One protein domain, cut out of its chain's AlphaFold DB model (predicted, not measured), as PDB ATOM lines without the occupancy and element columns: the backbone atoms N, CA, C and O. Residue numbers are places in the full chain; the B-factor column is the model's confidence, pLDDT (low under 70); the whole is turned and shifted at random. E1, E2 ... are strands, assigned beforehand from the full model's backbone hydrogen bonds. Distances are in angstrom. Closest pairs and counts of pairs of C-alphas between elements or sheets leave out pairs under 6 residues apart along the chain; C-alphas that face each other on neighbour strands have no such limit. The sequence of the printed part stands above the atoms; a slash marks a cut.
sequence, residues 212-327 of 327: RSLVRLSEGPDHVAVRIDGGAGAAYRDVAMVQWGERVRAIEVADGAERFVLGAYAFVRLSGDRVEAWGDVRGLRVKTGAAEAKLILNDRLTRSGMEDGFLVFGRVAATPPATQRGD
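What this domain is: This is residues 212 to 327 of the 327 residues of an uncharacterized protein of Phycisphaerae bacterium (UniProt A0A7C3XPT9). This is a small two-layer sandwich made by one twisted sheet that folds over on itself, with the last residues, 321 to 327, sticking out as a free tail. E5 and E6 bend sharply and belong to both layers: E1, E2, E3, E7 and E8 join residues 265 to 271 of E5 and 274 to 277 of E6 in one layer, while E4, E10 and E9 join residues 258 to 262 of E5 and 283 to 287 of E6 in the other. The printed part has 116 residues, no named helix and ten named strands, E1 to E10 in order along the chain, so its class is all strand. The branched sheet is mixed, antiparallel but for E6 and E7. The whole is compact, with a radius of gyration of the C-alphas of 14.4 A and spans of 43 by 40 by 32 A.

Where its parts are: Find C-alpha 213 at (144.765, 98.705, 121.677), where E1, residues 213 to 220, begins; it bends by 50 degrees at residue 217. Read on to E2, residues 223 to 229, 20.1 A long, and E3, residues 236 to 243, 23.8 A long. E4 is residues 251 to 255. E5, residues 258 to 271, bends by 144 degrees at residue 264, near C-alpha 264 at (140.162, 112.031, 140.786), and its ends are 14.7 A apart. E6, residues 274 to 287, bends by 154 degrees at residue 284, and its ends are 10.8 A apart. Then come E7, residues 294 to 297, E8, residues 300 to 302, E9, residues 305 to 307, and E10, residues 310 to 314, ending at C-alpha 314 (126.221, 116.539, 133.698).

How they stand to each other: Start with the meander E1 E2 E3, each strand the antiparallel neighbour of the one before: N 215 and O 227 are 2.9 A apart, N 226 and O 240 2.8 A. E3 pairs with E5 at N 239 and O 268, 2.8 A. The second meander is E4 E5 E6, with N 253 and O 260 at 2.8 A and N 269 and O 276 at 2.7 A. E3 and E4 lie on one side of E5, E6 on the other side. Beside E6, E7 is parallel, N 277 and O 296 at 2.8 A, and E10 antiparallel, N 284 and O 313 at 2.9 A. The hairpins E7 and E8, and E9 and E10, show N 302 and O 295, and N 305 and O 312, each at 2.9 A. Look also at Leu 217 of E1 and Asp 255 of E4, their closest C-alphas, 6.3 A apart.

The domain as a whole: The C-alphas farthest apart, of Asp 299 and Asp 327, are 49.0 A apart. The printed part has no cut, ends at the chain's last residue, and has no long link. Residues 319 to 327 have pLDDT under 70.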
ATOM      1  N   ARG A 212     143.677  93.919 121.934       95.75
ATOM      2  CA  ARG A 212     143.301  95.253 122.418       95.75
ATOM      3  C   ARG A 212     144.324  96.300 121.986       95.75
ATOM      4  O   ARG A 212     145.498  95.980 121.779       95.75
ATOM      5  N   SER A 213     143.887  97.551 121.891       95.31
ATOM      6  CA  SER A 213     144.765  98.705 121.677       95.31
ATOM      7  C   SER A 213     144.728  99.630 122.892       95.31
ATOM      8  O   SER A 213     143.748  99.659 123.634       95.31
ATOM      9  N   LEU A 214     145.803 100.390 123.093       96.44
ATOM     10  CA  LEU A 214     145.893 101.434 124.108       96.44
ATOM     11  C   LEU A 214     146.276 102.740 123.412       96.44
ATOM     12  O   LEU A 214     147.289 102.797 122.715       96.44
ATOM     13  N   VAL A 215     145.474 103.785 123.599       96.06
ATOM     14  CA  VAL A 215     145.653 105.086 122.942       96.06
ATOM     15  C   VAL A 215     145.631 106.195 123.986       96.06
ATOM     16  O   VAL A 215     144.751 106.227 124.843       96.06
ATOM     17  N   ARG A 216     146.581 107.132 123.918       96.50
ATOM     18  CA  ARG A 216     146.544 108.339 124.754       96.50
ATOM     19  C   ARG A 216     145.472 109.293 124.224       96.50
ATOM     20  O   ARG A 216     145.522 109.659 123.055       96.50
ATOM     21  N   LEU A 217     144.567 109.730 125.096       96.25
ATOM     22  CA  LEU A 217     143.606 110.797 124.798       96.25
ATOM     23  C   LEU A 217     144.117 112.157 125.273       96.25
ATOM     24  O   LEU A 217     144.037 113.142 124.548       96.25
ATOM     25  N   SER A 218     144.655 112.203 126.492       95.56
ATOM     26  CA  SER A 218     145.206 113.417 127.090       95.56
ATOM     27  C   SER A 218     146.316 113.066 128.073       95.56
ATOM     28  O   SER A 218     146.276 112.025 128.729       95.56
ATOM     29  N   GLU A 219     147.308 113.937 128.183       95.12
ATOM     30  CA  GLU A 219     148.329 113.909 129.227       95.12
ATOM     31  C   GLU A 219     148.612 115.354 129.625       95.12
ATOM     32  O   GLU A 219     148.765 116.227 128.770       95.12
ATOM     33  N   GLY A 220     148.655 115.604 130.927       93.19
ATOM     34  CA  GLY A 220     148.952 116.911 131.485       93.19
ATOM     35  C   GLY A 220     149.764 116.797 132.770       93.19
ATOM     36  O   GLY A 220     150.015 115.691 133.257       93.19
ATOM     37  N   PRO A 221     150.148 117.942 133.361       91.62
ATOM     38  CA  PRO A 221     150.945 117.972 134.588       91.62
ATOM     39  C   PRO A 221     150.237 117.322 135.785       91.62
ATOM     40  O   PRO A 221     150.880 117.006 136.776       91.62
ATOM     41  N   ASP A 222     148.923 117.121 135.702       93.62
ATOM     42  CA  ASP A 222     148.072 116.607 136.767       93.62
ATOM     43  C   ASP A 222     147.220 115.402 136.349       93.62
ATOM     44  O   ASP A 222     146.389 114.979 137.146       93.62
ATOM     45  N   HIS A 223     147.366 114.855 135.134       96.00
ATOM     46  CA  HIS A 223     146.545 113.723 134.694       96.00
ATOM     47  C   HIS A 223     147.110 112.921 133.518       96.00
ATOM     48  O   HIS A 223     147.932 113.397 132.735       96.00
ATOM     49  N   VAL A 224     146.553 111.722 133.336       97.50
ATOM     50  CA  VAL A 224     146.541 111.002 132.057       97.50
ATOM     51  C   VAL A 224     145.148 110.453 131.792       97.50
ATOM     52  O   VAL A 224     144.465 109.993 132.709       97.50
ATOM     53  N   ALA A 225     144.743 110.483 130.528       97.81
ATOM     54  CA  ALA A 225     143.547 109.834 130.027       97.81
ATOM     55  C   ALA A 225     143.896 108.944 128.836       97.81
ATOM     56  O   ALA A 225     144.634 109.348 127.930       97.81
ATOM     57  N   VAL A 226     143.341 107.740 128.824       98.19
ATOM     58  CA  VAL A 226     143.591 106.733 127.795       98.19
ATOM     59  C   VAL A 226     142.288 106.120 127.313       98.19
ATOM     60  O   VAL A 226     141.310 106.032 128.054       98.19
ATOM     61  N   ARG A 227     142.307 105.663 126.067       97.81
ATOM     62  CA  ARG A 227     141.273 104.846 125.448       97.81
ATOM     63  C   ARG A 227     141.799 103.438 125.247       97.81
ATOM     64  O   ARG A 227     142.954 103.258 124.859       97.81
ATOM     65  N   ILE A 228     140.936 102.464 125.491       97.94
ATOM     66  CA  ILE A 228     141.178 101.057 125.221       97.94
ATOM     67  C   ILE A 228     140.101 100.605 124.249       97.94
ATOM     68  O   ILE A 228     138.918 100.576 124.596       97.94
ATOM     69  N   ASP A 229     140.502 100.260 123.030       96.44
ATOM     70  CA  ASP A 229     139.578  99.654 122.081       96.44
ATOM     71  C   ASP A 229     139.529  98.142 122.351       96.44
ATOM     72  O   ASP A 229     140.563  97.489 122.555       96.44
ATOM     73  N   GLY A 230     138.312  97.592 122.412       92.50
ATOM     74  CA  GLY A 230     138.091  96.165 122.601       92.50
ATOM     75  C   GLY A 230     138.819  95.325 121.547       92.50
ATOM     76  O   GLY A 230     139.038  95.754 120.417       92.50
ATOM     77  N   GLY A 231     139.208  94.111 121.939       90.50
ATOM     78  CA  GLY A 231     139.822  93.146 121.033       90.50
ATOM     79  C   GLY A 231     138.848  92.582 119.989       90.50
ATOM     80  O   GLY A 231     137.676  92.958 119.929       90.50
ATOM     81  N   ALA A 232     139.307  91.621 119.189       87.00
ATOM     82  CA  ALA A 232     138.477  90.933 118.204       87.00
ATOM     83  C   ALA A 232     137.187  90.375 118.841       87.00
ATOM     84  O   ALA A 232     137.228  89.624 119.816       87.00
ATOM     85  N   GLY A 233     136.033  90.762 118.289       85.38
ATOM     86  CA  GLY A 233     134.711  90.343 118.774       85.38
ATOM     87  C   GLY A 233     134.182  91.108 119.995       85.38
ATOM     88  O   GLY A 233     133.037  90.894 120.385       85.38
ATOM     89  N   ALA A 234     134.960  92.019 120.583       88.06
ATOM     90  CA  ALA A 234     134.498  92.868 121.670       88.06
ATOM     91  C   ALA A 234     133.815  94.129 121.121       88.06
ATOM     92  O   ALA A 234     134.450  94.991 120.522       88.06
ATOM     93  N   ALA A 235     132.514  94.269 121.376       89.75
ATOM     94  CA  ALA A 235     131.747  95.467 121.033       89.75
ATOM     95  C   ALA A 235     131.779  96.508 122.167       89.75
ATOM     96  O   ALA A 235     130.739  97.054 122.545       89.75
ATOM     97  N   TYR A 236     132.961  96.744 122.746       94.62
ATOM     98  CA  TYR A 236     133.144  97.767 123.770       94.62
ATOM     99  C   TYR A 236     134.388  98.619 123.531       94.62
ATOM    100  O   TYR A 236     135.353  98.199 122.892       94.62
ATOM    101  N   ARG A 237     134.352  99.820 124.098       96.19
ATOM    102  CA  ARG A 237     135.487 100.727 124.220       96.19
ATOM    103  C   ARG A 237     135.507 101.281 125.632       96.19
ATOM    104  O   ARG A 237     134.475 101.743 126.114       96.19
ATOM    105  N   ASP A 238     136.681 101.290 126.241       97.69
ATOM    106  CA  ASP A 238     136.875 101.834 127.576       97.69
ATOM    107  C   ASP A 238     137.654 103.155 127.515       97.69
ATOM    108  O   ASP A 238     138.546 103.338 126.687       97.69
ATOM    109  N   VAL A 239     137.321 104.083 128.405       97.88
ATOM    110  CA  VAL A 239     138.065 105.317 128.665       97.88
ATOM    111  C   VAL A 239     138.436 105.331 130.136       97.88
ATOM    112  O   VAL A 239     137.569 105.228 131.002       97.88
ATOM    113  N   ALA A 240     139.724 105.463 130.426       98.25
ATOM    114  CA  ALA A 240     140.247 105.524 131.782       98.25
ATOM    115  C   ALA A 240     140.993 106.839 131.994       98.25
ATOM    116  O   ALA A 240     141.722 107.293 131.114       98.25
ATOM    117  N   MET A 241     140.835 107.441 133.171       97.88
ATOM    118  CA  MET A 241     141.571 108.638 133.560       97.88
ATOM    119  C   MET A 241     142.015 108.562 135.015       97.88
ATOM    120  O   MET A 241     141.270 108.092 135.877       97.88
ATOM    121  N   VAL A 242     143.207 109.088 135.288       97.56
ATOM    122  CA  VAL A 242     143.743 109.289 136.637       97.56
ATOM    123  C   VAL A 242     144.309 110.701 136.750       97.56
ATOM    124  O   VAL A 242     144.991 111.156 135.833       97.56
ATOM    125  N   GLN A 243     144.054 111.372 137.878       95.56
ATOM    126  CA  GLN A 243     144.761 112.598 138.262       95.56
ATOM    127  C   GLN A 243     145.912 112.319 139.216       95.56
ATOM    128  O   GLN A 243     145.818 111.429 140.061       95.56
ATOM    129  N   TRP A 244     146.978 113.104 139.130       94.38
ATOM    130  CA  TRP A 244     148.159 113.005 139.983       94.38
ATOM    131  C   TRP A 244     147.974 113.758 141.295       94.38
ATOM    132  O   TRP A 244     147.199 114.710 141.378       94.38
ATOM    133  N   GLY A 245     148.692 113.309 142.324       85.44
ATOM    134  CA  GLY A 245     148.678 113.944 143.634       85.44
ATOM    135  C   GLY A 245     147.310 113.918 144.325       85.44
ATOM    136  O   GLY A 245     146.424 113.110 144.028       85.44
ATOM    137  N   GLU A 246     147.156 114.818 145.294       77.62
ATOM    138  CA  GLU A 246     145.984 114.890 146.180       77.62
ATOM    139  C   GLU A 246     144.943 115.914 145.722       77.62
ATOM    140  O   GLU A 246     143.764 115.819 146.068       77.62
ATOM    141  N   ARG A 247     145.366 116.912 144.937       76.56
ATOM    142  CA  ARG A 247     144.492 117.989 144.471       76.56
ATOM    143  C   ARG A 247     143.723 117.534 143.246       76.56
ATOM    144  O   ARG A 247     144.264 117.470 142.150       76.56
ATOM    145  N   VAL A 248     142.439 117.270 143.447       80.56
ATOM    146  CA  VAL A 248     141.541 116.819 142.388       80.56
ATOM    147  C   VAL A 248     140.705 117.981 141.867       80.56
ATOM    148  O   VAL A 248     140.043 118.679 142.639       80.56
ATOM    149  N   ARG A 249     140.662 118.147 140.546       87.88
ATOM    150  CA  ARG A 249     139.744 119.071 139.857       87.88
ATOM    151  C   ARG A 249     138.934 118.345 138.796       87.88
ATOM    152  O   ARG A 249     139.153 117.174 138.557       87.88
ATOM    153  N   ALA A 250     137.966 119.003 138.175       89.44
ATOM    154  CA  ALA A 250     137.351 118.444 136.976       89.44
ATOM    155  C   ALA A 250     138.287 118.676 135.779       89.44
ATOM    156  O   ALA A 250     138.785 119.790 135.615       89.44
ATOM    157  N   ILE A 251     138.514 117.650 134.964       87.75
ATOM    158  CA  ILE A 251     139.307 117.722 133.735       87.75
ATOM    159  C   ILE A 251     138.420 117.323 132.571       87.75
ATOM    160  O   ILE A 251     137.770 116.276 132.612       87.75
ATOM    161  N   GLU A 252     138.395 118.179 131.552       91.69
ATOM    162  CA  GLU A 252     137.754 117.870 130.284       91.69
ATOM    163  C   GLU A 252     138.734 117.115 129.381       91.69
ATOM    164  O   GLU A 252     139.827 117.598 129.093       91.69
ATOM    165  N   VAL A 253     138.333 115.929 128.936       90.00
ATOM    166  CA  VAL A 253     139.070 115.089 127.988       90.00
ATOM    167  C   VAL A 253     138.236 114.949 126.723       90.00
ATOM    168  O   VAL A 253     137.021 114.759 126.798       90.00
ATOM    169  N   ALA A 254     138.885 115.011 125.561       89.94
ATOM    170  CA  ALA A 254     138.246 114.851 124.262       89.94
ATOM    171  C   ALA A 254     138.745 113.597 123.526       89.94
ATOM    172  O   ALA A 254     139.940 113.322 123.511       89.94
ATOM    173  N   ASP A 255     137.830 112.892 122.856       88.81
ATOM    174  CA  ASP A 255     138.133 111.885 121.828       88.81
ATOM    175  C   ASP A 255     137.287 112.206 120.586       88.81
ATOM    176  O   ASP A 255     136.095 111.896 120.511       88.81
ATOM    177  N   GLY A 256     137.858 112.959 119.644       90.06
ATOM    178  CA  GLY A 256     137.122 113.469 118.483       90.06
ATOM    179  C   GLY A 256     135.949 114.375 118.882       90.06
ATOM    180  O   GLY A 256     136.155 115.508 119.322       90.06
ATOM    181  N   ALA A 257     134.714 113.893 118.720       88.38
ATOM    182  CA  ALA A 257     133.483 114.606 119.094       88.38
ATOM    183  C   ALA A 257     133.001 114.303 120.527       88.38
ATOM    184  O   ALA A 257     132.079 114.953 121.026       88.38
ATOM    185  N   GLU A 258     133.599 113.314 121.184       93.12
ATOM    186  CA  GLU A 258     133.223 112.908 122.534       93.12
ATOM    187  C   GLU A 258     133.967 113.723 123.577       93.12
ATOM    188  O   GLU A 258     135.087 114.189 123.340       93.12
ATOM    189  N   ARG A 259     133.325 113.922 124.722       95.62
ATOM    190  CA  ARG A 259     133.843 114.730 125.822       95.62
ATOM    191  C   ARG A 259     133.558 114.047 127.148       95.62
ATOM    192  O   ARG A 259     132.481 113.490 127.348       95.62
ATOM    193  N   PHE A 260     134.504 114.143 128.067       95.00
ATOM    194  CA  PHE A 260     134.411 113.581 129.408       95.00
ATOM    195  C   PHE A 260     134.855 114.639 130.404       95.00
ATOM    196  O   PHE A 260     135.903 115.237 130.205       95.00
ATOM    197  N   VAL A 261     134.091 114.860 131.469       94.75
ATOM    198  CA  VAL A 261     134.457 115.742 132.580       94.75
ATOM    199  C   VAL A 261     134.651 114.872 133.814       94.75
ATOM    200  O   VAL A 261     133.686 114.405 134.425       94.75
ATOM    201  N   LEU A 262     135.913 114.614 134.145       92.12
ATOM    202  CA  LEU A 262     136.328 113.576 135.086       92.12
ATOM    203  C   LEU A 262     137.132 114.187 136.240       92.12
ATOM    204  O   LEU A 262     137.862 115.158 136.053       92.12
ATOM    205  N   GLY A 263     136.983 113.637 137.440       91.06
ATOM    206  CA  GLY A 263     137.703 114.048 138.641       91.06
ATOM    207  C   GLY A 263     138.880 113.134 138.972       91.06
ATOM    208  O   GLY A 263     139.709 112.852 138.113       91.06
ATOM    209  N   ALA A 264     138.966 112.680 140.227       93.00
ATOM    210  CA  ALA A 264     140.162 112.031 140.786       93.00
ATOM    211  C   ALA A 264     140.648 110.834 139.961       93.00
ATOM    212  O   ALA A 264     141.836 110.685 139.671       93.00
ATOM    213  N   TYR A 265     139.698 109.977 139.609       96.88
ATOM    214  CA  TYR A 265     139.852 108.862 138.698       96.88
ATOM    215  C   TYR A 265     138.486 108.558 138.091       96.88
ATOM    216  O   TYR A 265     137.447 108.822 138.709       96.88
ATOM    217  N   ALA A 266     138.489 107.979 136.900       97.69
ATOM    218  CA  ALA A 266     137.280 107.502 136.259       97.69
ATOM    219  C   ALA A 266     137.579 106.357 135.297       97.69
ATOM    220  O   ALA A 266     138.652 106.295 134.698       97.69
ATOM    221  N   PHE A 267     136.595 105.482 135.136       98.38
ATOM    222  CA  PHE A 267     136.572 104.439 134.123       98.38
ATOM    223  C   PHE A 267     135.191 104.430 133.477       98.38
ATOM    224  O   PHE A 267     134.188 104.358 134.183       98.38
ATOM    225  N   VAL A 268     135.129 104.516 132.153       98.25
ATOM    226  CA  VAL A 268     133.886 104.537 131.378       98.25
ATOM    227  C   VAL A 268     133.954 103.442 130.327       98.25
ATOM    228  O   VAL A 268     134.827 103.490 129.470       98.25
ATOM    229  N   ARG A 269     133.029 102.486 130.367       97.88
ATOM    230  CA  ARG A 269     132.826 101.457 129.347       97.88
ATOM    231  C   ARG A 269     131.641 101.828 128.468       97.88
ATOM    232  O   ARG A 269     130.530 102.049 128.946       97.88
ATOM    233  N   LEU A 270     131.888 101.890 127.168       96.38
ATOM    234  CA  LEU A 270     130.903 102.157 126.128       96.38
ATOM    235  C   LEU A 270     130.623 100.844 125.403       96.38
ATOM    236  O   LEU A 270     131.525 100.303 124.770       96.38
ATOM    237  N   SER A 271     129.396 100.332 125.489       94.06
ATOM    238  CA  SER A 271     129.021  99.039 124.902       94.06
ATOM    239  C   SER A 271     127.585  99.060 124.383       94.06
ATOM    240  O   SER A 271     126.640  99.039 125.167       94.06
ATOM    241  N   GLY A 272     127.417  99.100 123.058       89.19
ATOM    242  CA  GLY A 272     126.102  99.094 122.409       89.19
ATOM    243  C   GLY A 272     125.179 100.225 122.883       89.19
ATOM    244  O   GLY A 272     125.411 101.395 122.575       89.19
ATOM    245  N   ASP A 273     124.128  99.853 123.613       93.06
ATOM    246  CA  ASP A 273     123.105 100.728 124.199       93.06
ATOM    247  C   ASP A 273     123.393 101.118 125.663       93.06
ATOM    248  O   ASP A 273     122.549 101.716 126.334       93.06
ATOM    249  N   ARG A 274     124.577 100.786 126.191       95.94
ATOM    250  CA  ARG A 274     124.955 101.048 127.584       95.94
ATOM    251  C   ARG A 274     126.248 101.837 127.693       95.94
ATOM    252  O   ARG A 274     127.250 101.530 127.047       95.94
ATOM    253  N   VAL A 275     126.208 102.824 128.582       97.69
ATOM    254  CA  VAL A 275     127.363 103.560 129.086       97.69
ATOM    255  C   VAL A 275     127.473 103.239 130.568       97.69
ATOM    256  O   VAL A 275     126.615 103.633 131.358       97.69
ATOM    257  N   GLU A 276     128.509 102.504 130.946       98.19
ATOM    258  CA  GLU A 276     128.791 102.172 132.338       98.19
ATOM    259  C   GLU A 276     129.992 102.983 132.809       98.19
ATOM    260  O   GLU A 276     131.020 103.031 132.143       98.19
ATOM    261  N   ALA A 277     129.862 103.664 133.937       98.19
ATOM    262  CA  ALA A 277     130.852 104.604 134.427       98.19
ATOM    263  C   ALA A 277     131.099 104.392 135.920       98.19
ATOM    264  O   ALA A 277     130.159 104.239 136.698       98.19
ATOM    265  N   TRP A 278     132.363 104.438 136.332       98.25
ATOM    266  CA  TRP A 278     132.780 104.299 137.724       98.25
ATOM    267  C   TRP A 278     133.805 105.372 138.100       98.25
ATOM    268  O   TRP A 278     134.613 105.792 137.270       98.25
ATOM    269  N   GLY A 279     133.781 105.796 139.363       96.50
ATOM    270  CA  GLY A 279     134.636 106.858 139.896       96.50
ATOM    271  C   GLY A 279     133.974 108.242 139.895       96.50
ATOM    272  O   GLY A 279     132.750 108.366 140.000       96.50
ATOM    273  N   ASP A 280     134.798 109.289 139.814       95.44
ATOM    274  CA  ASP A 280     134.386 110.702 139.861       95.44
ATOM    275  C   ASP A 280     134.060 111.209 138.448       95.44
ATOM    276  O   ASP A 280     134.800 111.988 137.846       95.44
ATOM    277  N   VAL A 281     132.959 110.716 137.879       96.56
ATOM    278  CA  VAL A 281     132.446 111.167 136.577       96.56
ATOM    279  C   VAL A 281     131.436 112.285 136.802       96.56
ATOM    280  O   VAL A 281     130.366 112.063 137.364       96.56
ATOM    281  N   ARG A 282     131.770 113.497 136.351       95.75
ATOM    282  CA  ARG A 282     130.960 114.713 136.568       95.75
ATOM    283  C   ARG A 282     130.172 115.133 135.338       95.75
ATOM    284  O   ARG A 282     129.173 115.840 135.459       95.75
ATOM    285  N   GLY A 283     130.615 114.694 134.168       96.56
ATOM    286  CA  GLY A 283     129.883 114.850 132.926       96.56
ATOM    287  C   GLY A 283     130.455 113.979 131.819       96.56
ATOM    288  O   GLY A 283     131.629 113.613 131.847       96.56
ATOM    289  N   LEU A 284     129.621 113.628 130.850       96.88
ATOM    290  CA  LEU A 284     130.045 112.965 129.624       96.88
ATOM    291  C   LEU A 284     129.113 113.320 128.463       96.88
ATOM    292  O   LEU A 284     127.929 113.589 128.658       96.88
ATOM    293  N   ARG A 285     129.682 113.333 127.261       96.44
ATOM    294  CA  ARG A 285     128.999 113.415 125.972       96.44
ATOM    295  C   ARG A 285     129.645 112.373 125.074       96.44
ATOM    296  O   ARG A 285     130.744 112.596 124.571       96.44
ATOM    297  N   VAL A 286     128.989 111.233 124.905       95.94
ATOM    298  CA  VAL A 286     129.567 110.064 124.224       95.94
ATOM    299  C   VAL A 286     128.651 109.581 123.120       95.94
ATOM    300  O   VAL A 286     127.430 109.587 123.270       95.94
ATOM    301  N   LYS A 287     129.231 109.192 121.987       93.62
ATOM    302  CA  LYS A 287     128.465 108.674 120.864       93.62
ATOM    303  C   LYS A 287     127.969 107.286 121.233       93.62
ATOM    304  O   LYS A 287     128.736 106.452 121.713       93.62
ATOM    305  N   THR A 288     126.694 107.026 120.978       91.56
ATOM    306  CA  THR A 288     126.115 105.696 121.186       91.56
ATOM    307  C   THR A 288     125.486 105.203 119.891       91.56
ATOM    308  O   THR A 288     125.100 105.999 119.037       91.56
ATOM    309  N   GLY A 289     125.428 103.884 119.710       86.50
ATOM    310  CA  GLY A 289     124.780 103.280 118.542       86.50
ATOM    311  C   GLY A 289     123.259 103.165 118.679       86.50
ATOM    312  O   GLY A 289     122.608 102.683 117.757       86.50
ATOM    313  N   ALA A 290     122.696 103.565 119.821       90.81
ATOM    314  CA  ALA A 290     121.302 103.348 120.179       90.81
ATOM    315  C   ALA A 290     120.548 104.673 120.326       90.81
ATOM    316  O   ALA A 290     121.091 105.661 120.815       90.81
ATOM    317  N   ALA A 291     119.267 104.675 119.950       91.00
ATOM    318  CA  ALA A 291     118.384 105.823 120.162       91.00
ATOM    319  C   ALA A 291     118.098 106.075 121.655       91.00
ATOM    320  O   ALA A 291     117.874 107.213 122.053       91.00
ATOM    321  N   GLU A 292     118.144 105.021 122.478       93.12
ATOM    322  CA  GLU A 292     117.844 105.058 123.913       93.12
ATOM    323  C   GLU A 292     118.965 104.404 124.730       93.12
ATOM    324  O   GLU A 292     118.797 103.337 125.326       93.12
ATOM    325  N   ALA A 293     120.141 105.030 124.746       96.19
ATOM    326  CA  ALA A 293     121.242 104.537 125.561       96.19
ATOM    327  C   ALA A 293     121.021 104.816 127.060       96.19
ATOM    328  O   ALA A 293     120.483 105.854 127.453       96.19
ATOM    329  N   LYS A 294     121.467 103.891 127.914       97.44
ATOM    330  CA  LYS A 294     121.346 103.990 129.378       97.44
ATOM    331  C   LYS A 294     122.688 104.306 130.021       97.44
ATOM    332  O   LYS A 294     123.687 103.662 129.704       97.44
ATOM    333  N   LEU A 295     122.682 105.233 130.979       98.31
ATOM    334  CA  LEU A 295     123.825 105.502 131.848       98.31
ATOM    335  C   LEU A 295     123.698 104.737 133.168       98.31
ATOM    336  O   LEU A 295     122.754 104.941 133.931       98.31
ATOM    337  N   ILE A 296     124.691 103.906 133.463       98.19
ATOM    338  CA  ILE A 296     124.884 103.277 134.768       98.19
ATOM    339  C   ILE A 296     126.124 103.924 135.387       98.19
ATOM    340  O   ILE A 296     127.236 103.683 134.933       98.19
ATOM    341  N   LEU A 297     125.939 104.765 136.403       97.94
ATOM    342  CA  LEU A 297     127.026 105.461 137.091       97.94
ATOM    343  C   LEU A 297     127.170 104.910 138.507       97.94
ATOM    344  O   LEU A 297     126.222 104.971 139.290       97.94
ATOM    345  N   ASN A 298     128.354 104.391 138.840       97.00
ATOM    346  CA  ASN A 298     128.660 103.779 140.134       97.00
ATOM    347  C   ASN A 298     127.579 102.755 140.539       97.00
ATOM    348  O   ASN A 298     126.996 102.835 141.621       97.00
ATOM    349  N   ASP A 299     127.280 101.838 139.612       96.25
ATOM    350  CA  ASP A 299     126.293 100.755 139.735       96.25
ATOM    351  C   ASP A 299     124.830 101.214 139.903       96.25
ATOM    352  O   ASP A 299     123.959 100.438 140.303       96.25
ATOM    353  N   ARG A 300     124.523 102.476 139.575       96.94
ATOM    354  CA  ARG A 300     123.166 103.034 139.641       96.94
ATOM    355  C   ARG A 300     122.715 103.561 138.289       96.94
ATOM    356  O   ARG A 300     123.396 104.382 137.670       96.94
ATOM    357  N   LEU A 301     121.524 103.142 137.862       97.88
ATOM    358  CA  LEU A 301     120.857 103.751 136.713       97.88
ATOM    359  C   LEU A 301     120.680 105.247 136.987       97.88
ATOM    360  O   LEU A 301     120.057 105.641 137.973       97.88
ATOM    361  N   THR A 302     121.259 106.068 136.122       98.25
ATOM    362  CA  THR A 302     121.362 107.513 136.307       98.25
ATOM    363  C   THR A 302     120.652 108.224 135.171       98.25
ATOM    364  O   THR A 302     120.741 107.817 134.015       98.25
ATOM    365  N   ARG A 303     119.924 109.296 135.500       97.25
ATOM    366  CA  ARG A 303     119.221 110.098 134.498       97.25
ATOM    367  C   ARG A 303     120.237 110.736 133.547       97.25
ATOM    368  O   ARG A 303     121.080 111.518 133.979       97.25
ATOM    369  N   SER A 304     120.099 110.430 132.266       96.81
ATOM    370  CA  SER A 304     120.859 111.002 131.154       96.81
ATOM    371  C   SER A 304     119.903 111.530 130.082       96.81
ATOM    372  O   SER A 304     118.710 111.215 130.092       96.81
ATOM    373  N   GLY A 305     120.419 112.371 129.190       95.75
ATOM    374  CA  GLY A 305     119.732 112.825 127.982       95.75
ATOM    375  C   GLY A 305     120.332 112.195 126.728       95.75
ATOM    376  O   GLY A 305     121.422 111.624 126.775       95.75
ATOM    377  N   MET A 306     119.616 112.331 125.614       96.06
ATOM    378  CA  MET A 306     120.113 112.027 124.275       96.06
ATOM    379  C   MET A 306     120.079 113.312 123.443       96.06
ATOM    380  O   MET A 306     119.036 113.957 123.369       96.06
ATOM    381  N   GLU A 307     121.201 113.678 122.825       94.25
ATOM    382  CA  GLU A 307     121.345 114.875 121.983       94.25
ATOM    383  C   GLU A 307     122.135 114.512 120.721       94.25
ATOM    384  O   GLU A 307     123.285 114.087 120.810       94.25
ATOM    385  N   ASP A 308     121.518 114.627 119.541       91.31
ATOM    386  CA  ASP A 308     122.151 114.362 118.235       91.31
ATOM    387  C   ASP A 308     122.897 113.012 118.138       91.31
ATOM    388  O   ASP A 308     123.973 112.904 117.545       91.31
ATOM    389  N   GLY A 309     122.344 111.960 118.755       91.62
ATOM    390  CA  GLY A 309     122.952 110.620 118.796       91.62
ATOM    391  C   GLY A 309     124.036 110.431 119.869       91.62
ATOM    392  O   GLY A 309     124.719 109.402 119.890       91.62
ATOM    393  N   PHE A 310     124.197 111.395 120.775       94.81
ATOM    394  CA  PHE A 310     125.088 111.307 121.927       94.81
ATOM    395  C   PHE A 310     124.291 111.118 123.210       94.81
ATOM    396  O   PHE A 310     123.298 111.807 123.434       94.81
ATOM    397  N   LEU A 311     124.768 110.231 124.080       96.75
ATOM    398  CA  LEU A 311     124.331 110.206 125.467       96.75
ATOM    399  C   LEU A 311     125.029 111.346 126.211       96.75
ATOM    400  O   LEU A 311     126.257 111.471 126.149       96.75
ATOM    401  N   VAL A 312     124.243 112.155 126.922       96.94
ATOM    402  CA  VAL A 312     124.708 113.335 127.657       96.94
ATOM    403  C   VAL A 312     124.359 113.221 129.137       96.94
ATOM    404  O   VAL A 312     123.244 112.856 129.519       96.94
ATOM    405  N   PHE A 313     125.324 113.551 129.989       97.06
ATOM    406  CA  PHE A 313     125.171 113.617 131.438       97.06
ATOM    407  C   PHE A 313     126.024 114.754 132.006       97.06
ATOM    408  O   PHE A 313     127.151 114.968 131.563       97.06
ATOM    409  N   GLY A 314     125.508 115.452 133.022       94.88
ATOM    410  CA  GLY A 314     126.221 116.539 133.698       94.88
ATOM    411  C   GLY A 314     126.406 117.796 132.840       94.88
ATOM    412  O   GLY A 314     125.723 117.992 131.838       94.88
ATOM    413  N   ARG A 315     127.316 118.685 133.263       88.31
ATOM    414  CA  ARG A 315     127.717 119.864 132.476       88.31
ATOM    415  C   ARG A 315     128.963 119.520 131.671       88.31
ATOM    416  O   ARG A 315     130.026 119.328 132.253       88.31
ATOM    417  N   VAL A 316     128.822 119.472 130.353       83.00
ATOM    418  CA  VAL A 316     129.913 119.247 129.398       83.00
ATOM    419  C   VAL A 316     129.807 120.317 128.323       83.00
ATOM    420  O   VAL A 316     128.697 120.640 127.901       83.00
ATOM    421  N   ALA A 317     130.930 120.905 127.912       75.00
ATOM    422  CA  ALA A 317     130.914 121.887 126.837       75.00
ATOM    423  C   ALA A 317     130.370 121.250 125.546       75.00
ATOM    424  O   ALA A 317     130.704 120.111 125.204       75.00
ATOM    425  N   ALA A 318     129.530 121.990 124.821       71.62
ATOM    426  CA  ALA A 318     129.124 121.584 123.485       71.62
ATOM    427  C   ALA A 318     130.361 121.519 122.578       71.62
ATOM    428  O   ALA A 318     131.292 122.318 122.719       71.62
ATOM    429  N   THR A 319     130.379 120.578 121.632       68.06
ATOM    430  CA  THR A 319     131.425 120.558 120.607       68.06
ATOM    431  C   THR A 319     131.362 121.882 119.839       68.06
ATOM    432  O   THR A 319     130.285 122.222 119.342       68.06
ATOM    433  N   PRO A 320     132.467 122.646 119.733       61.09
ATOM    434  CA  PRO A 320     132.481 123.841 118.904       61.09
ATOM    435  C   PRO A 320     132.049 123.470 117.480       61.09
ATOM    436  O   PRO A 320     132.468 122.411 116.995       61.09
ATOM    437  N   PRO A 321     131.223 124.288 116.805       61.28
ATOM    438  CA  PRO A 321     130.871 124.028 115.417       61.28
ATOM    439  C   PRO A 321     132.158 123.874 114.606       61.28
ATOM    440  O   PRO A 321     133.107 124.640 114.795       61.28
ATOM    441  N   ALA A 322     132.202 122.855 113.741       63.03
ATOM    442  CA  ALA A 322     133.336 122.647 112.854       63.03
ATOM    443  C   ALA A 322     133.583 123.957 112.106       63.03
ATOM    444  O   ALA A 322     132.702 124.445 111.397       63.03
ATOM    445  N   THR A 323     134.748 124.564 112.322       51.91
ATOM    446  CA  THR A 323     135.138 125.767 111.598       51.91
ATOM    447  C   THR A 323     135.168 125.359 110.133       51.91
ATOM    448  O   THR A 323     136.008 124.546 109.746       51.91
ATOM    449  N   GLN A 324     134.203 125.836 109.340       42.41
ATOM    450  CA  GLN A 324     134.248 125.655 107.897       42.41
ATOM    451  C   GLN A 324     135.565 126.285 107.449       42.41
ATOM    452  O   GLN A 324     135.749 127.496 107.573       42.41
ATOM    453  N   ARG A 325     136.528 125.452 107.043       47.09
ATOM    454  CA  ARG A 325     137.713 125.949 106.354       47.09
ATOM    455  C   ARG A 325     137.176 126.552 105.064       47.09
ATOM    456  O   ARG A 325     136.624 125.815 104.259       47.09
ATOM    457  N   GLY A 326     137.226 127.878 104.964       53.88
ATOM    458  CA  GLY A 326     136.924 128.566 103.718       53.88
ATOM    459  C   GLY A 326     137.869 128.046 102.643       53.88
ATOM    460  O   GLY A 326     139.075 127.964 102.893       53.88
ATOM    461  N   ASP A 327     137.275 127.637 101.526       49.53
ATOM    462  CA  ASP A 327     137.957 127.299 100.278       49.53
ATOM    463  C   ASP A 327     138.739 128.499  99.716       49.53
ATOM    464  O   ASP A 327     138.279 129.654  99.897       49.53
TER     465      ASP A 327